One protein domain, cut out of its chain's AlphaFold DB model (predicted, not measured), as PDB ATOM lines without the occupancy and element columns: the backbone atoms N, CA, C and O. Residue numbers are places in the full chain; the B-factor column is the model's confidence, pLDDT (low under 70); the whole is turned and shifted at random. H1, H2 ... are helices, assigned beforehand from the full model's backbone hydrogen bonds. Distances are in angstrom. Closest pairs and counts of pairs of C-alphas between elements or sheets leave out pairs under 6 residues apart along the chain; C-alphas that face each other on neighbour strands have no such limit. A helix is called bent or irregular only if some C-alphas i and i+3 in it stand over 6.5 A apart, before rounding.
ATOM      1  N   TYR A 194      64.902  63.052 197.483       75.75
ATOM      2  CA  TYR A 194      65.821  63.983 196.842       75.75
ATOM      3  C   TYR A 194      66.161  65.178 197.749       75.75
ATOM      4  O   TYR A 194      65.350  66.073 197.951       75.75
ATOM      5  N   ASN A 195      67.407  65.258 198.233       76.12
ATOM      6  CA  ASN A 195      67.842  66.320 199.162       76.12
ATOM      7  C   ASN A 195      67.814  67.753 198.583       76.12
ATOM      8  O   ASN A 195      67.873  68.722 199.334       76.12
ATOM      9  N   ASN A 196      67.769  67.923 197.256       83.38
ATOM     10  CA  ASN A 196      67.828  69.236 196.605       83.38
ATOM     11  C   ASN A 196      66.479  69.622 195.974       83.38
ATOM     12  O   ASN A 196      66.112  69.095 194.920       83.38
ATOM     13  N   ARG A 197      65.796  70.616 196.565       84.69
ATOM     14  CA  ARG A 197      64.483  71.116 196.110       84.69
ATOM     15  C   ARG A 197      64.482  71.613 194.661       84.69
ATOM     16  O   ARG A 197      63.511  71.377 193.952       84.69
ATOM     17  N   ARG A 198      65.557  72.259 194.190       85.31
ATOM     18  CA  ARG A 198      65.628  72.748 192.797       85.31
ATOM     19  C   ARG A 198      65.665  71.593 191.804       85.31
ATOM     20  O   ARG A 198      64.970  71.622 190.796       85.31
ATOM     21  N   ARG A 199      66.452  70.555 192.108       81.75
ATOM     22  CA  ARG A 199      66.551  69.362 191.257       81.75
ATOM     23  C   ARG A 199      65.255  68.548 191.278       81.75
ATOM     24  O   ARG A 199      64.869  68.034 190.236       81.75
ATOM     25  N   MET A 200      64.568  68.499 192.420       84.69
ATOM     26  CA  MET A 200      63.246  67.883 192.550       84.69
ATOM     27  C   MET A 200      62.208  68.548 191.632       84.69
ATOM     28  O   MET A 200      61.581  67.856 190.834       84.69
ATOM     29  N   TRP A 201      62.081  69.882 191.680       87.94
ATOM     30  CA  TRP A 201      61.169  70.630 190.802       87.94
ATOM     31  C   TRP A 201      61.513  70.465 189.322       87.94
ATOM     32  O   TRP A 201      60.621  70.248 188.511       87.94
ATOM     33  N   LEU A 202      62.800  70.512 188.968       87.94
ATOM     34  CA  LEU A 202      63.242  70.377 187.579       87.94
ATOM     35  C   LEU A 202      62.885  68.993 187.013       87.94
ATOM     36  O   LEU A 202      62.355  68.901 185.909       87.94
ATOM     37  N   ILE A 203      63.098  67.926 187.789       84.56
ATOM     38  CA  ILE A 203      62.711  66.564 187.398       84.56
ATOM     39  C   ILE A 203      61.185  66.433 187.289       84.56
ATOM     40  O   ILE A 203      60.698  65.927 186.281       84.56
ATOM     41  N   GLY A 204      60.433  66.908 188.289       87.69
ATOM     42  CA  GLY A 204      58.970  66.820 188.299       87.69
ATOM     43  C   GLY A 204      58.314  67.588 187.148       87.69
ATOM     44  O   GLY A 204      57.456  67.042 186.459       87.69
ATOM     45  N   ILE A 205      58.761  68.818 186.878       89.00
ATOM     46  CA  ILE A 205      58.269  69.623 185.748       89.00
ATOM     47  C   ILE A 205      58.624  68.957 184.419       89.00
ATOM     48  O   ILE A 205      57.778  68.893 183.535       89.00
ATOM     49  N   THR A 206      59.842  68.424 184.279       89.56
ATOM     50  CA  THR A 206      60.241  67.723 183.047       89.56
ATOM     51  C   THR A 206      59.364  66.499 182.804       89.56
ATOM     52  O   THR A 206      58.929  66.284 181.676       89.56
ATOM     53  N   PHE A 207      59.068  65.727 183.854       86.50
ATOM     54  CA  PHE A 207      58.142  64.601 183.772       86.50
ATOM     55  C   PHE A 207      56.755  65.055 183.305       86.50
ATOM     56  O   PHE A 207      56.281  64.579 182.280       86.50
ATOM     57  N   LEU A 208      56.143  66.021 184.000       88.12
ATOM     58  CA  LEU A 208      54.799  66.522 183.680       88.12
ATOM     59  C   LEU A 208      54.713  67.108 182.268       88.12
ATOM     60  O   LEU A 208      53.770  66.815 181.539       88.12
ATOM     61  N   PHE A 209      55.708  67.900 181.867       90.56
ATOM     62  CA  PHE A 209      55.767  68.493 180.535       90.56
ATOM     63  C   PHE A 209      55.891  67.425 179.444       90.56
ATOM     64  O   PHE A 209      55.169  67.472 178.452       90.56
ATOM     65  N   THR A 210      56.769  66.438 179.645       89.50
ATOM     66  CA  THR A 210      56.942  65.326 178.699       89.50
ATOM     67  C   THR A 210      55.649  64.522 178.576       89.50
ATOM     68  O   THR A 210      55.210  64.244 177.463       89.50
ATOM     69  N   SER A 211      55.005  64.210 179.702       86.06
ATOM     70  CA  SER A 211      53.726  63.500 179.732       86.06
ATOM     71  C   SER A 211      52.628  64.251 178.980       86.06
ATOM     72  O   SER A 211      51.962  63.672 178.124       86.06
ATOM     73  N   ALA A 212      52.481  65.553 179.244       86.94
ATOM     74  CA  ALA A 212      51.505  66.400 178.563       86.94
ATOM     75  C   ALA A 212      51.763  66.479 177.051       86.94
ATOM     76  O   ALA A 212      50.825  66.392 176.259       86.94
ATOM     77  N   LEU A 213      53.030  66.599 176.640       90.50
ATOM     78  CA  LEU A 213      53.417  66.674 175.232       90.50
ATOM     79  C   LEU A 213      53.100  65.375 174.483       90.50
ATOM     80  O   LEU A 213      52.527  65.422 173.397       90.50
ATOM     81  N   ILE A 214      53.424  64.219 175.066       87.81
ATOM     82  CA  ILE A 214      53.119  62.912 174.465       87.81
ATOM     83  C   ILE A 214      51.609  62.711 174.372       87.81
ATOM     84  O   ILE A 214      51.109  62.329 173.315       87.81
ATOM     85  N   TYR A 215      50.878  63.023 175.443       84.94
ATOM     86  CA  TYR A 215      49.423  62.916 175.469       84.94
ATOM     87  C   TYR A 215      48.769  63.793 174.389       84.94
ATOM     88  O   TYR A 215      47.909  63.326 173.639       84.94
ATOM     89  N   PHE A 216      49.247  65.031 174.230       86.38
ATOM     90  CA  PHE A 216      48.828  65.919 173.148       86.38
ATOM     91  C   PHE A 216      49.143  65.339 171.763       86.38
ATOM     92  O   PHE A 216      48.269  65.329 170.898       86.38
ATOM     93  N   MET A 217      50.357  64.820 171.541       85.94
ATOM     94  CA  MET A 217      50.742  64.227 170.252       85.94
ATOM     95  C   MET A 217      49.891  63.005 169.891       85.94
ATOM     96  O   MET A 217      49.488  62.871 168.731       85.94
ATOM     97  N   ILE A 218      49.594  62.139 170.867       82.75
ATOM     98  CA  ILE A 218      48.726  60.972 170.678       82.75
ATOM     99  C   ILE A 218      47.317  61.438 170.318       82.75
ATOM    100  O   ILE A 218      46.791  61.018 169.291       82.75
ATOM    101  N   MET A 219      46.722  62.345 171.096       82.31
ATOM    102  CA  MET A 219      45.377  62.837 170.789       82.31
ATOM    103  C   MET A 219      45.310  63.545 169.437       82.31
ATOM    104  O   MET A 219      44.410  63.250 168.658       82.31
ATOM    105  N   ALA A 220      46.270  64.409 169.107       84.19
ATOM    106  CA  ALA A 220      46.293  65.122 167.832       84.19
ATOM    107  C   ALA A 220      46.433  64.178 166.624       84.19
ATOM    108  O   ALA A 220      45.788  64.386 165.597       84.19
ATOM    109  N   SER A 221      47.248  63.126 166.747       81.94
ATOM    110  CA  SER A 221      47.522  62.195 165.642       81.94
ATOM    111  C   SER A 221      46.457  61.107 165.507       81.94
ATOM    112  O   SER A 221      46.196  60.624 164.406       81.94
ATOM    113  N   TRP A 222      45.835  60.708 166.618       78.06
ATOM    114  CA  TRP A 222      45.000  59.511 166.684       78.06
ATOM    115  C   TRP A 222      43.500  59.809 166.732       78.06
ATOM    116  O   TRP A 222      42.718  58.877 166.587       78.06
ATOM    117  N   LEU A 223      43.054  61.064 166.883       74.06
ATOM    118  CA  LEU A 223      41.635  61.380 167.129       74.06
ATOM    119  C   LEU A 223      40.680  60.762 166.094       74.06
ATOM    120  O   LEU A 223      39.713  60.094 166.453       74.06
ATOM    121  N   LYS A 224      40.993  60.908 164.799       73.00
ATOM    122  CA  LYS A 224      40.173  60.346 163.708       73.00
ATOM    123  C   LYS A 224      40.163  58.816 163.711       73.00
ATOM    124  O   LYS A 224      39.127  58.203 163.470       73.00
ATOM    125  N   ILE A 225      41.308  58.204 164.006       77.56
ATOM    126  CA  ILE A 225      41.465  56.747 164.048       77.56
ATOM    127  C   ILE A 225      40.737  56.181 165.274       77.56
ATOM    128  O   ILE A 225      40.027  55.188 165.158       77.56
ATOM    129  N   ALA A 226      40.855  56.839 166.429       72.62
ATOM    130  CA  ALA A 226      40.201  56.450 167.671       72.62
ATOM    131  C   ALA A 226      38.678  56.439 167.506       72.62
ATOM    132  O   ALA A 226      38.059  55.412 167.768       72.62
ATOM    133  N   VAL A 227      38.098  57.526 166.977       70.00
ATOM    134  CA  VAL A 227      36.648  57.630 166.729       70.00
ATOM    135  C   VAL A 227      36.174  56.541 165.762       70.00
ATOM    136  O   VAL A 227      35.179  55.865 166.037       70.00
ATOM    137  N   SER A 228      36.925  56.300 164.681       70.94
ATOM    138  CA  SER A 228      36.609  55.242 163.716       70.94
ATOM    139  C   SER A 228      36.660  53.841 164.336       70.94
ATOM    140  O   SER A 228      35.796  53.021 164.034       70.94
ATOM    141  N   LEU A 229      37.636  53.557 165.204       71.06
ATOM    142  CA  LEU A 229      37.780  52.256 165.869       71.06
ATOM    143  C   LEU A 229      36.672  52.012 166.902       71.06
ATOM    144  O   LEU A 229      36.145  50.903 166.972       71.06
ATOM    145  N   THR A 230      36.267  53.032 167.665       63.53
ATOM    146  CA  THR A 230      35.154  52.915 168.627       63.53
ATOM    147  C   THR A 230      33.778  52.790 167.977       63.53
ATOM    148  O   THR A 230      32.851  52.305 168.624       63.53
ATOM    149  N   SER A 231      33.635  53.169 166.702       68.25
ATOM    150  CA  SER A 231      32.412  52.906 165.934       68.25
ATOM    151  C   SER A 231      32.254  51.423 165.573       68.25
ATOM    152  O   SER A 231      31.145  50.979 165.274       68.25
ATOM    153  N   VAL A 232      33.338  50.637 165.605       80.88
ATOM    154  CA  VAL A 232      33.301  49.205 165.298       80.88
ATOM    155  C   VAL A 232      32.901  48.428 166.552       80.88
ATOM    156  O   VAL A 232      33.708  48.170 167.447       80.88
ATOM    157  N   ILE A 233      31.636  48.014 166.593       80.12
ATOM    158  CA  ILE A 233      31.003  47.325 167.731       80.12
ATOM    159  C   ILE A 233      31.824  46.125 168.252       80.12
ATOM    160  O   ILE A 233      31.947  45.943 169.462       80.12
ATOM    161  N   TRP A 234      32.449  45.340 167.370       86.00
ATOM    162  CA  TRP A 234      33.237  44.161 167.763       86.00
ATOM    163  C   TRP A 234      34.501  44.506 168.561       86.00
ATOM    164  O   TRP A 234      34.839  43.799 169.511       86.00
ATOM    165  N   ILE A 235      35.176  45.613 168.232       82.56
ATOM    166  CA  ILE A 235      36.373  46.069 168.958       82.56
ATOM    167  C   ILE A 235      35.989  46.468 170.386       82.56
ATOM    168  O   ILE A 235      36.684  46.124 171.343       82.56
ATOM    169  N   ARG A 236      34.838  47.130 170.543       82.81
ATOM    170  CA  ARG A 236      34.310  47.523 171.854       82.81
ATOM    171  C   ARG A 236      34.011  46.309 172.736       82.81
ATOM    172  O   ARG A 236      34.383  46.316 173.910       82.81
ATOM    173  N   TYR A 237      33.400  45.259 172.184       89.88
ATOM    174  CA  TYR A 237      33.188  44.015 172.928       89.88
ATOM    175  C   TYR A 237      34.500  43.329 173.305       89.88
ATOM    176  O   TYR A 237      34.630  42.872 174.437       89.88
ATOM    177  N   LEU A 238      35.489  43.306 172.408       91.44
ATOM    178  CA  LEU A 238      36.793  42.700 172.681       91.44
ATOM    179  C   LEU A 238      37.501  43.383 173.861       91.44
ATOM    180  O   LEU A 238      37.928  42.701 174.793       91.44
ATOM    181  N   ILE A 239      37.570  44.719 173.860       88.25
ATOM    182  CA  ILE A 239      38.176  45.497 174.955       88.25
ATOM    183  C   ILE A 239      37.399  45.278 176.260       88.25
ATOM    184  O   ILE A 239      38.005  45.060 177.309       88.25
ATOM    185  N   GLY A 240      36.064  45.282 176.194       91.12
ATOM    186  CA  GLY A 240      35.206  45.026 177.350       91.12
ATOM    187  C   GLY A 240      35.433  43.640 177.956       91.12
ATOM    188  O   GLY A 240      35.668  43.533 179.156       91.12
ATOM    189  N   ILE A 241      35.434  42.583 177.138       95.38
ATOM    190  CA  ILE A 241      35.683  41.203 177.585       95.38
ATOM    191  C   ILE A 241      37.077  41.081 178.194       95.38
ATOM    192  O   ILE A 241      37.227  40.451 179.241       95.38
ATOM    193  N   PHE A 242      38.086  41.696 177.578       93.06
ATOM    194  CA  PHE A 242      39.447  41.696 178.105       93.06
ATOM    195  C   PHE A 242      39.512  42.368 179.483       93.06
ATOM    196  O   PHE A 242      40.034  41.772 180.427       93.06
ATOM    197  N   ALA A 243      38.913  43.554 179.632       91.19
ATOM    198  CA  ALA A 243      38.863  44.288 180.894       91.19
ATOM    199  C   ALA A 243      38.087  43.533 181.987       91.19
ATOM    200  O   ALA A 243      38.578  43.409 183.109       91.19
ATOM    201  N   PHE A 244      36.916  42.973 181.665       93.69
ATOM    202  CA  PHE A 244      36.130  42.169 182.606       93.69
ATOM    203  C   PHE A 244      36.850  40.883 183.008       93.69
ATOM    204  O   PHE A 244      36.804  40.501 184.175       93.69
ATOM    205  N   SER A 245      37.550  40.238 182.073       91.50
ATOM    206  CA  SER A 245      38.323  39.024 182.349       91.50
ATOM    207  C   SER A 245      39.508  39.328 183.267       91.50
ATOM    208  O   SER A 245      39.704  38.628 184.259       91.50
ATOM    209  N   PHE A 246      40.263  40.399 182.994       87.69
ATOM    210  CA  PHE A 246      41.372  40.837 183.850       87.69
ATOM    211  C   PHE A 246      40.895  41.290 185.233       87.69
ATOM    212  O   PHE A 246      41.460  40.877 186.248       87.69
ATOM    213  N   GLY A 247      39.835  42.101 185.287       87.31
ATOM    214  CA  GLY A 247      39.234  42.564 186.537       87.31
ATOM    215  C   GLY A 247      38.673  41.408 187.364       87.31
ATOM    216  O   GLY A 247      38.989  41.279 188.547       87.31
ATOM    217  N   GLY A 248      37.919  40.510 186.728       92.62
ATOM    218  CA  GLY A 248      37.370  39.308 187.351       92.62
ATOM    219  C   GLY A 248      38.457  38.360 187.854       92.62
ATOM    220  O   GLY A 248      38.357  37.861 188.971       92.62
ATOM    221  N   TRP A 249      39.535  38.169 187.088       89.06
ATOM    222  CA  TRP A 249      40.682  37.365 187.514       89.06
ATOM    223  C   TRP A 249      41.379  37.953 188.745       89.06
ATOM    224  O   TRP A 249      41.706  37.217 189.677       89.06
ATOM    225  N   HIS A 250      41.550  39.278 188.796       82.25
ATOM    226  CA  HIS A 250      42.105  39.958 189.967       82.25
ATOM    227  C   HIS A 250      41.207  39.831 191.202       82.25
ATOM    228  O   HIS A 250      41.709  39.512 192.280       82.25
ATOM    229  N   ILE A 251      39.893  40.018 191.049       86.12
ATOM    230  CA  ILE A 251      38.917  39.869 192.140       86.12
ATOM    231  C   ILE A 251      38.874  38.417 192.635       86.12
ATOM    232  O   ILE A 251      38.927  38.164 193.836       86.12
ATOM    233  N   PHE A 252      38.838  37.446 191.720       85.69
ATOM    234  CA  PHE A 252      38.854  36.025 192.063       85.69
ATOM    235  C   PHE A 252      40.133  35.642 192.812       85.69
ATOM    236  O   PHE A 252      40.070  34.962 193.836       85.69
ATOM    237  N   ASN A 253      41.292  36.111 192.345       79.62
ATOM    238  CA  ASN A 253      42.557  35.893 193.039       79.62
ATOM    239  C   ASN A 253      42.586  36.562 194.417       79.62
ATOM    240  O   ASN A 253      43.141  35.967 195.337       79.62
ATOM    241  N   TYR A 254      41.977  37.741 194.579       78.50
ATOM    242  CA  TYR A 254      41.869  38.425 195.869       78.50
ATOM    243  C   TYR A 254      41.051  37.613 196.883       78.50
ATOM    244  O   TYR A 254      41.501  37.398 198.003       78.50
ATOM    245  N   PHE A 255      39.891  37.085 196.483       83.69
ATOM    246  CA  PHE A 255      39.077  36.254 197.378       83.69
ATOM    247  C   PHE A 255      39.671  34.859 197.616       83.69
ATOM    248  O   PHE A 255      39.476  34.279 198.682       83.69
ATOM    249  N   LYS A 256      40.408  34.306 196.645       74.62
ATOM    250  CA  LYS A 256      41.016  32.970 196.748       74.62
ATOM    251  C   LYS A 256      42.329  32.959 197.539       74.62
ATOM    252  O   LYS A 256      42.624  31.959 198.189       74.62
ATOM    253  N   LYS A 257      43.125  34.032 197.492       67.19
ATOM    254  CA  LYS A 257      44.339  34.187 198.308       67.19
ATOM    255  C   LYS A 257      44.028  35.032 199.536       67.19
ATOM    256  O   LYS A 257      44.192  36.244 199.537       67.19
ATOM    257  N   HIS A 258      43.650  34.354 200.612       51.75
ATOM    258  CA  HIS A 258      43.554  34.915 201.959       51.75
ATOM    259  C   HIS A 258      44.958  35.163 202.568       51.75
ATOM    260  O   HIS A 258      45.241  34.749 203.689       51.75
ATOM    261  N   GLU A 259      45.875  35.796 201.828       50.78
ATOM    262  CA  GLU A 259      47.247  36.065 202.280       50.78
ATOM    263  C   GLU A 259      47.590  37.557 202.224       50.78
ATOM    264  O   GLU A 259      47.207  38.285 201.314       50.78
ATOM    265  N   LYS A 260      48.300  37.987 203.270       47.91
ATOM    266  CA  LYS A 260      48.453  39.349 203.808       47.91
ATOM    267  C   LYS A 260      49.184  40.378 202.936       47.91
ATOM    268  O   LYS A 260      49.404  41.483 203.423       47.91
ATOM    269  N   ASP A 261      49.504  40.083 201.683       45.97
ATOM    270  CA  ASP A 261      50.223  41.027 200.827       45.97
ATOM    271  C   ASP A 261      49.326  41.564 199.716       45.97
ATOM    272  O   ASP A 261      49.041  40.913 198.710       45.97
ATOM    273  N   ILE A 262      48.903  42.812 199.911       44.91
ATOM    274  CA  ILE A 262      48.230  43.651 198.920       44.91
ATOM    275  C   ILE A 262      49.271  43.985 197.837       44.91
ATOM    276  O   ILE A 262      49.903  45.041 197.848       44.91
ATOM    277  N   GLY A 263      49.534  43.044 196.929       53.72
ATOM    278  CA  GLY A 263      50.565  43.199 195.909       53.72
ATOM    279  C   GLY A 263      50.501  42.154 194.798       53.72
ATOM    280  O   GLY A 263      50.164  40.992 195.007       53.72
ATOM    281  N   CYS A 264      50.852  42.578 193.582       47.56
ATOM    282  CA  CYS A 264      50.954  41.698 192.422       47.56
ATOM    283  C   CYS A 264      52.122  40.714 192.629       47.56
ATOM    284  O   CYS A 264      53.290  41.104 192.578       47.56
ATOM    285  N   ASN A 265      51.815  39.438 192.865       46.81
ATOM    286  CA  ASN A 265      52.785  38.372 193.132       46.81
ATOM    287  C   ASN A 265      53.432  37.862 191.825       46.81
ATOM    288  O   ASN A 265      53.303  36.694 191.466       46.81
ATOM    289  N   VAL A 266      54.033  38.769 191.043       44.94
ATOM    290  CA  VAL A 266      54.517  38.482 189.674       44.94
ATOM    291  C   VAL A 266      56.043  38.526 189.561       44.94
ATOM    292  O   VAL A 266      56.600  38.209 188.516       44.94
ATOM    293  N   THR A 267      56.778  38.821 190.634       47.19
ATOM    294  CA  THR A 267      58.246  38.728 190.616       47.19
ATOM    295  C   THR A 267      58.806  38.446 192.003       47.19
ATOM    296  O   THR A 267      58.442  39.149 192.941       47.19
ATOM    297  N   ASN A 268      59.745  37.493 192.095       55.25
ATOM    298  CA  ASN A 268      60.641  37.286 193.243       55.25
ATOM    299  C   ASN A 268      61.041  38.637 193.864       55.25
ATOM    300  O   ASN A 268      61.634  39.462 193.160       55.25
ATOM    301  N   GLU A 269      60.754  38.850 195.152       61.84
ATOM    302  CA  GLU A 269      61.043  40.102 195.876       61.84
ATOM    303  C   GLU A 269      62.487  40.575 195.651       61.84
ATOM    304  O   GLU A 269      62.732  41.734 195.318       61.84
ATOM    305  N   THR A 270      63.435  39.635 195.645       61.91
ATOM    306  CA  THR A 270      64.866  39.884 195.407       61.91
ATOM    307  C   THR A 270      65.194  40.448 194.016       61.91
ATOM    308  O   THR A 270      66.162  41.196 193.856       61.91
ATOM    309  N   LYS A 271      64.416  40.118 192.973       62.28
ATOM    310  CA  LYS A 271      64.581  40.708 191.629       62.28
ATOM    311  C   LYS A 271      64.018  42.126 191.584       62.28
ATOM    312  O   LYS A 271      64.640  42.997 190.974       62.28
ATOM    313  N   ARG A 272      62.881  42.364 192.244       60.50
ATOM    314  CA  ARG A 272      62.251  43.688 192.338       60.50
ATOM    315  C   ARG A 272      63.138  44.669 193.104       60.50
ATOM    316  O   ARG A 272      63.341  45.784 192.626       60.50
ATOM    317  N   GLU A 273      63.731  44.237 194.217       66.94
ATOM    318  CA  GLU A 273      64.705  45.029 194.977       66.94
ATOM    319  C   GLU A 273      65.935  45.386 194.138       66.94
ATOM    320  O   GLU A 273      66.295  46.559 194.059       66.94
ATOM    321  N   LYS A 274      66.520  44.424 193.410       71.88
ATOM    322  CA  LYS A 274      67.671  44.678 192.519       71.88
ATOM    323  C   LYS A 274      67.352  45.654 191.384       71.88
ATOM    324  O   LYS A 274      68.205  46.459 191.009       71.88
ATOM    325  N   ILE A 275      66.150  45.586 190.809       70.25
ATOM    326  CA  ILE A 275      65.711  46.530 189.769       70.25
ATOM    327  C   ILE A 275      65.515  47.921 190.380       70.25
ATOM    328  O   ILE A 275      66.038  48.898 189.843       70.25
ATOM    329  N   MET A 276      64.846  48.012 191.531       64.69
ATOM    330  CA  MET A 276      64.657  49.270 192.259       64.69
ATOM    331  C   MET A 276      65.985  49.899 192.693       64.69
ATOM    332  O   MET A 276      66.146  51.112 192.573       64.69
ATOM    333  N   GLU A 277      66.967  49.112 193.134       72.00
ATOM    334  CA  GLU A 277      68.314  49.601 193.444       72.00
ATOM    335  C   GLU A 277      69.060  50.096 192.206       72.00
ATOM    336  O   GLU A 277      69.708  51.141 192.264       72.00
ATOM    337  N   ARG A 278      68.959  49.394 191.069       70.69
ATOM    338  CA  ARG A 278      69.567  49.846 189.806       70.69
ATOM    339  C   ARG A 278      68.957  51.163 189.339       70.69
ATOM    340  O   ARG A 278      69.710  52.077 189.005       70.69
ATOM    341  N   ILE A 279      67.631  51.292 189.383       65.50
ATOM    342  CA  ILE A 279      66.926  52.540 189.057       65.50
ATOM    343  C   ILE A 279      67.351  53.646 190.030       65.50
ATOM    344  O   ILE A 279      67.786  54.709 189.587       65.50
ATOM    345  N   LYS A 280      67.338  53.384 191.347       63.84
ATOM    346  CA  LYS A 280      67.818  54.339 192.359       63.84
ATOM    347  C   LYS A 280      69.258  54.765 192.086       63.84
ATOM    348  O   LYS A 280      69.525  55.956 192.119       63.84
ATOM    349  N   ASN A 281      70.176  53.858 191.760       66.25
ATOM    350  CA  ASN A 281      71.578  54.195 191.483       66.25
ATOM    351  C   ASN A 281      71.773  54.989 190.181       66.25
ATOM    352  O   ASN A 281      72.630  55.874 190.137       66.25
ATOM    353  N   ILE A 282      70.970  54.731 189.146       63.41
ATOM    354  CA  ILE A 282      70.963  55.532 187.908       63.41
ATOM    355  C   ILE A 282      70.479  56.959 188.204       63.41
ATOM    356  O   ILE A 282      71.098  57.926 187.763       63.41
ATOM    357  N   VAL A 283      69.435  57.093 189.023       58.44
ATOM    358  CA  VAL A 283      68.829  58.382 189.403       58.44
ATOM    359  C   VAL A 283      69.696  59.155 190.411       58.44
ATOM    360  O   VAL A 283      69.763  60.386 190.376       58.44
ATOM    361  N   LYS A 284      70.402  58.443 191.297       60.28
ATOM    362  CA  LYS A 284      71.264  58.994 192.359       60.28
ATOM    363  C   LYS A 284      72.653  59.395 191.852       60.28
ATOM    364  O   LYS A 284      73.396  60.052 192.583       60.28
ATOM    365  N   LYS A 285      73.015  59.074 190.599       59.25
ATOM    366  CA  LYS A 285      74.221  59.634 189.968       59.25
ATOM    367  C   LYS A 285      74.133  61.167 189.951       59.25
ATOM    368  O   LYS A 285      73.105  61.768 189.625       59.25
ATOM    369  N   LYS A 286      75.246  61.826 190.295       59.94
ATOM    370  CA  LYS A 286      75.341  63.295 190.403       59.94
ATOM    371  C   LYS A 286      74.942  64.030 189.112       59.94
ATOM    372  O   LYS A 286      74.499  65.170 189.207       59.94
ATOM    373  N   ASN A 287      74.984  63.373 187.952       73.06
ATOM    374  CA  ASN A 287      74.673  63.974 186.654       73.06
ATOM    375  C   ASN A 287      73.165  64.198 186.465       73.06
ATOM    376  O   ASN A 287      72.400  63.265 186.232       73.06
ATOM    377  N   LEU A 288      72.762  65.467 186.521       73.06
ATOM    378  CA  LEU A 288      71.384  65.928 186.328       73.06
ATOM    379  C   LEU A 288      70.814  65.535 184.952       73.06
ATOM    380  O   LEU A 288      69.648  65.171 184.862       73.06
ATOM    381  N   ILE A 289      71.655  65.496 183.915       77.88
ATOM    382  CA  ILE A 289      71.281  65.121 182.539       77.88
ATOM    383  C   ILE A 289      70.813  63.660 182.444       77.88
ATOM    384  O   ILE A 289      69.796  63.375 181.823       77.88
ATOM    385  N   LEU A 290      71.511  62.728 183.102       76.19
ATOM    386  CA  LEU A 290      71.149  61.303 183.092       76.19
ATOM    387  C   LEU A 290      69.810  61.054 183.796       76.19
ATOM    388  O   LEU A 290      69.025  60.216 183.359       76.19
ATOM    389  N   ALA A 291      69.541  61.813 184.862       72.94
ATOM    390  CA  ALA A 291      68.256  61.771 185.548       72.94
ATOM    391  C   ALA A 291      67.124  62.311 184.658       72.94
ATOM    392  O   ALA A 291      66.060  61.705 184.624       72.94
ATOM    393  N   LEU A 292      67.359  63.390 183.902       79.94
ATOM    394  CA  LEU A 292      66.367  63.935 182.970       79.94
ATOM    395  C   LEU A 292      66.029  62.959 181.843       79.94
ATOM    396  O   LEU A 292      64.854  62.714 181.596       79.94
ATOM    397  N   ILE A 293      67.037  62.344 181.218       83.94
ATOM    398  CA  ILE A 293      66.817  61.337 180.168       83.94
ATOM    399  C   ILE A 293      66.023  60.146 180.720       83.94
ATOM    400  O   ILE A 293      65.063  59.704 180.093       83.94
ATOM    401  N   GLY A 294      66.377  59.652 181.912       79.75
ATOM    402  CA  GLY A 294      65.655  58.547 182.544       79.75
ATOM    403  C   GLY A 294      64.187  58.874 182.826       79.75
ATOM    404  O   GLY A 294      63.325  58.020 182.650       79.75
ATOM    405  N   VAL A 295      63.896  60.114 183.215       80.00
ATOM    406  CA  VAL A 295      62.534  60.587 183.506       80.00
ATOM    407  C   VAL A 295      61.712  60.751 182.231       80.00
ATOM    408  O   VAL A 295      60.546  60.373 182.223       80.00
ATOM    409  N   VAL A 296      62.318  61.250 181.149       85.44
ATOM    410  CA  VAL A 296      61.670  61.341 179.831       85.44
ATOM    411  C   VAL A 296      61.303  59.952 179.317       85.44
ATOM    412  O   VAL A 296      60.156  59.724 178.948       85.44
ATOM    413  N   ILE A 297      62.245  59.003 179.349       84.88
ATOM    414  CA  ILE A 297      61.986  57.616 178.930       84.88
ATOM    415  C   ILE A 297      60.856  57.017 179.764       84.88
ATOM    416  O   ILE A 297      59.946  56.404 179.214       84.88
ATOM    417  N   LEU A 298      60.889  57.231 181.080       79.31
ATOM    418  CA  LEU A 298      59.868  56.710 181.974       79.31
ATOM    419  C   LEU A 298      58.483  57.295 181.662       79.31
ATOM    420  O   LEU A 298      57.522  56.534 181.579       79.31
ATOM    421  N   ALA A 299      58.387  58.609 181.431       79.94
ATOM    422  CA  ALA A 299      57.141  59.268 181.031       79.94
ATOM    423  C   ALA A 299      56.569  58.669 179.736       79.94
ATOM    424  O   ALA A 299      55.383  58.357 179.685       79.94
ATOM    425  N   VAL A 300      57.419  58.424 178.732       84.06
ATOM    426  CA  VAL A 300      57.013  57.766 177.478       84.06
ATOM    427  C   VAL A 300      56.470  56.364 177.748       84.06
ATOM    428  O   VAL A 300      55.367  56.044 177.324       84.06
ATOM    429  N   THR A 301      57.207  55.532 178.489       79.69
ATOM    430  CA  THR A 301      56.840  54.117 178.708       79.69
ATOM    431  C   THR A 301      55.603  53.896 179.569       79.69
ATOM    432  O   THR A 301      55.066  52.799 179.581       79.69
ATOM    433  N   VAL A 302      55.211  54.888 180.364       75.56
ATOM    434  CA  VAL A 302      54.039  54.784 181.242       75.56
ATOM    435  C   VAL A 302      52.762  55.198 180.507       75.56
ATOM    436  O   VAL A 302      51.679  54.756 180.879       75.56
ATOM    437  N   ILE A 303      52.887  56.059 179.494       71.81
ATOM    438  CA  ILE A 303      51.761  56.625 178.738       71.81
ATOM    439  C   ILE A 303      51.481  55.830 177.458       71.81
ATOM    440  O   ILE A 303      50.326  55.759 177.041       71.81
ATOM    441  N   CYS A 304      52.520  55.266 176.835       66.38
ATOM    442  CA  CYS A 304      52.415  54.359 175.689       66.38
ATOM    443  C   CYS A 304      52.173  52.916 176.136       66.38
ATOM    444  O   CYS A 304      51.324  52.257 175.498       66.38
TER     445      CYS A 304
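This is residues 194 to 304 of the 304 residues of an uncharacterized protein of Tenericutes bacterium 4572_104 (UniProt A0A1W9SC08). The model is an open, flat frame of helices round an empty middle: the long H1 makes one side, H2 turns away from its end as a second side, and H3 makes a third. H4 closes one corner by packing on residues 199 to 215 of H1, while residues 219 to 249 stick out with no such partner. The printed part has 111 residues with four named helices, in the order H1, H2, H3, H4, and no named strand; the class is all helix. It is only just loose, close to extended, with a radius of gyration of the C-alphas of 19.7 A and spans of 51 by 45 by 20 A.

H1, residues 197 to 230, touches H4, residues 288 to 303, with residues 199 to 215 alone. Their closest C-alphas, of Ser 211 and Ala 299, are 5.6 A apart, and they run the same way at a shallow tilt of 28 degrees. H1 is irregular, with C-alphas 221 and 224 7.8 A apart and a kink of 64 degrees near residue 224. H3, residues 269 to 284, touches H4 with residues 282 to 284 alone, opposite ways at a steep tilt of 48 degrees; the closest C-alphas, of Val 283 and Ala 291, are 5.2 A apart. H2, residues 233 to 256, touches no helix; it is close to H1 but not clearly touching, with the closest C-alphas, of Thr 230 and Arg 236, 6.3 A apart. H2 is apart from H3 and H4, and H1 is apart from H3. Every O i to N i+4 pair is within hydrogen-bond range in H2, H3 and H4, and 28 of 30 are in H1.

H1 measures 44.1 A from C-alpha 197 at (64.483, 71.116, 196.110) to C-alpha 230. H2 measures 33.9 A, from C-alpha 233 at (31.003, 47.325, 167.731) to C-alpha 256. H3 measures 21.8 A, and H4 23.0 A, ending with C-alpha 303 at (51.761, 56.625, 178.738).

The two C-alphas farthest apart, of Ile 233 and Lys 286, are 52.3 A apart. The printed part has no cut. The link from H2 to H3, 12 residues, is long; those from H1 to H2 and from H3 to H4 are tight. The mean pLDDT of the printed part is 76.1, and 29 residues are under 70, among them 257 to 273 and 279 to 286.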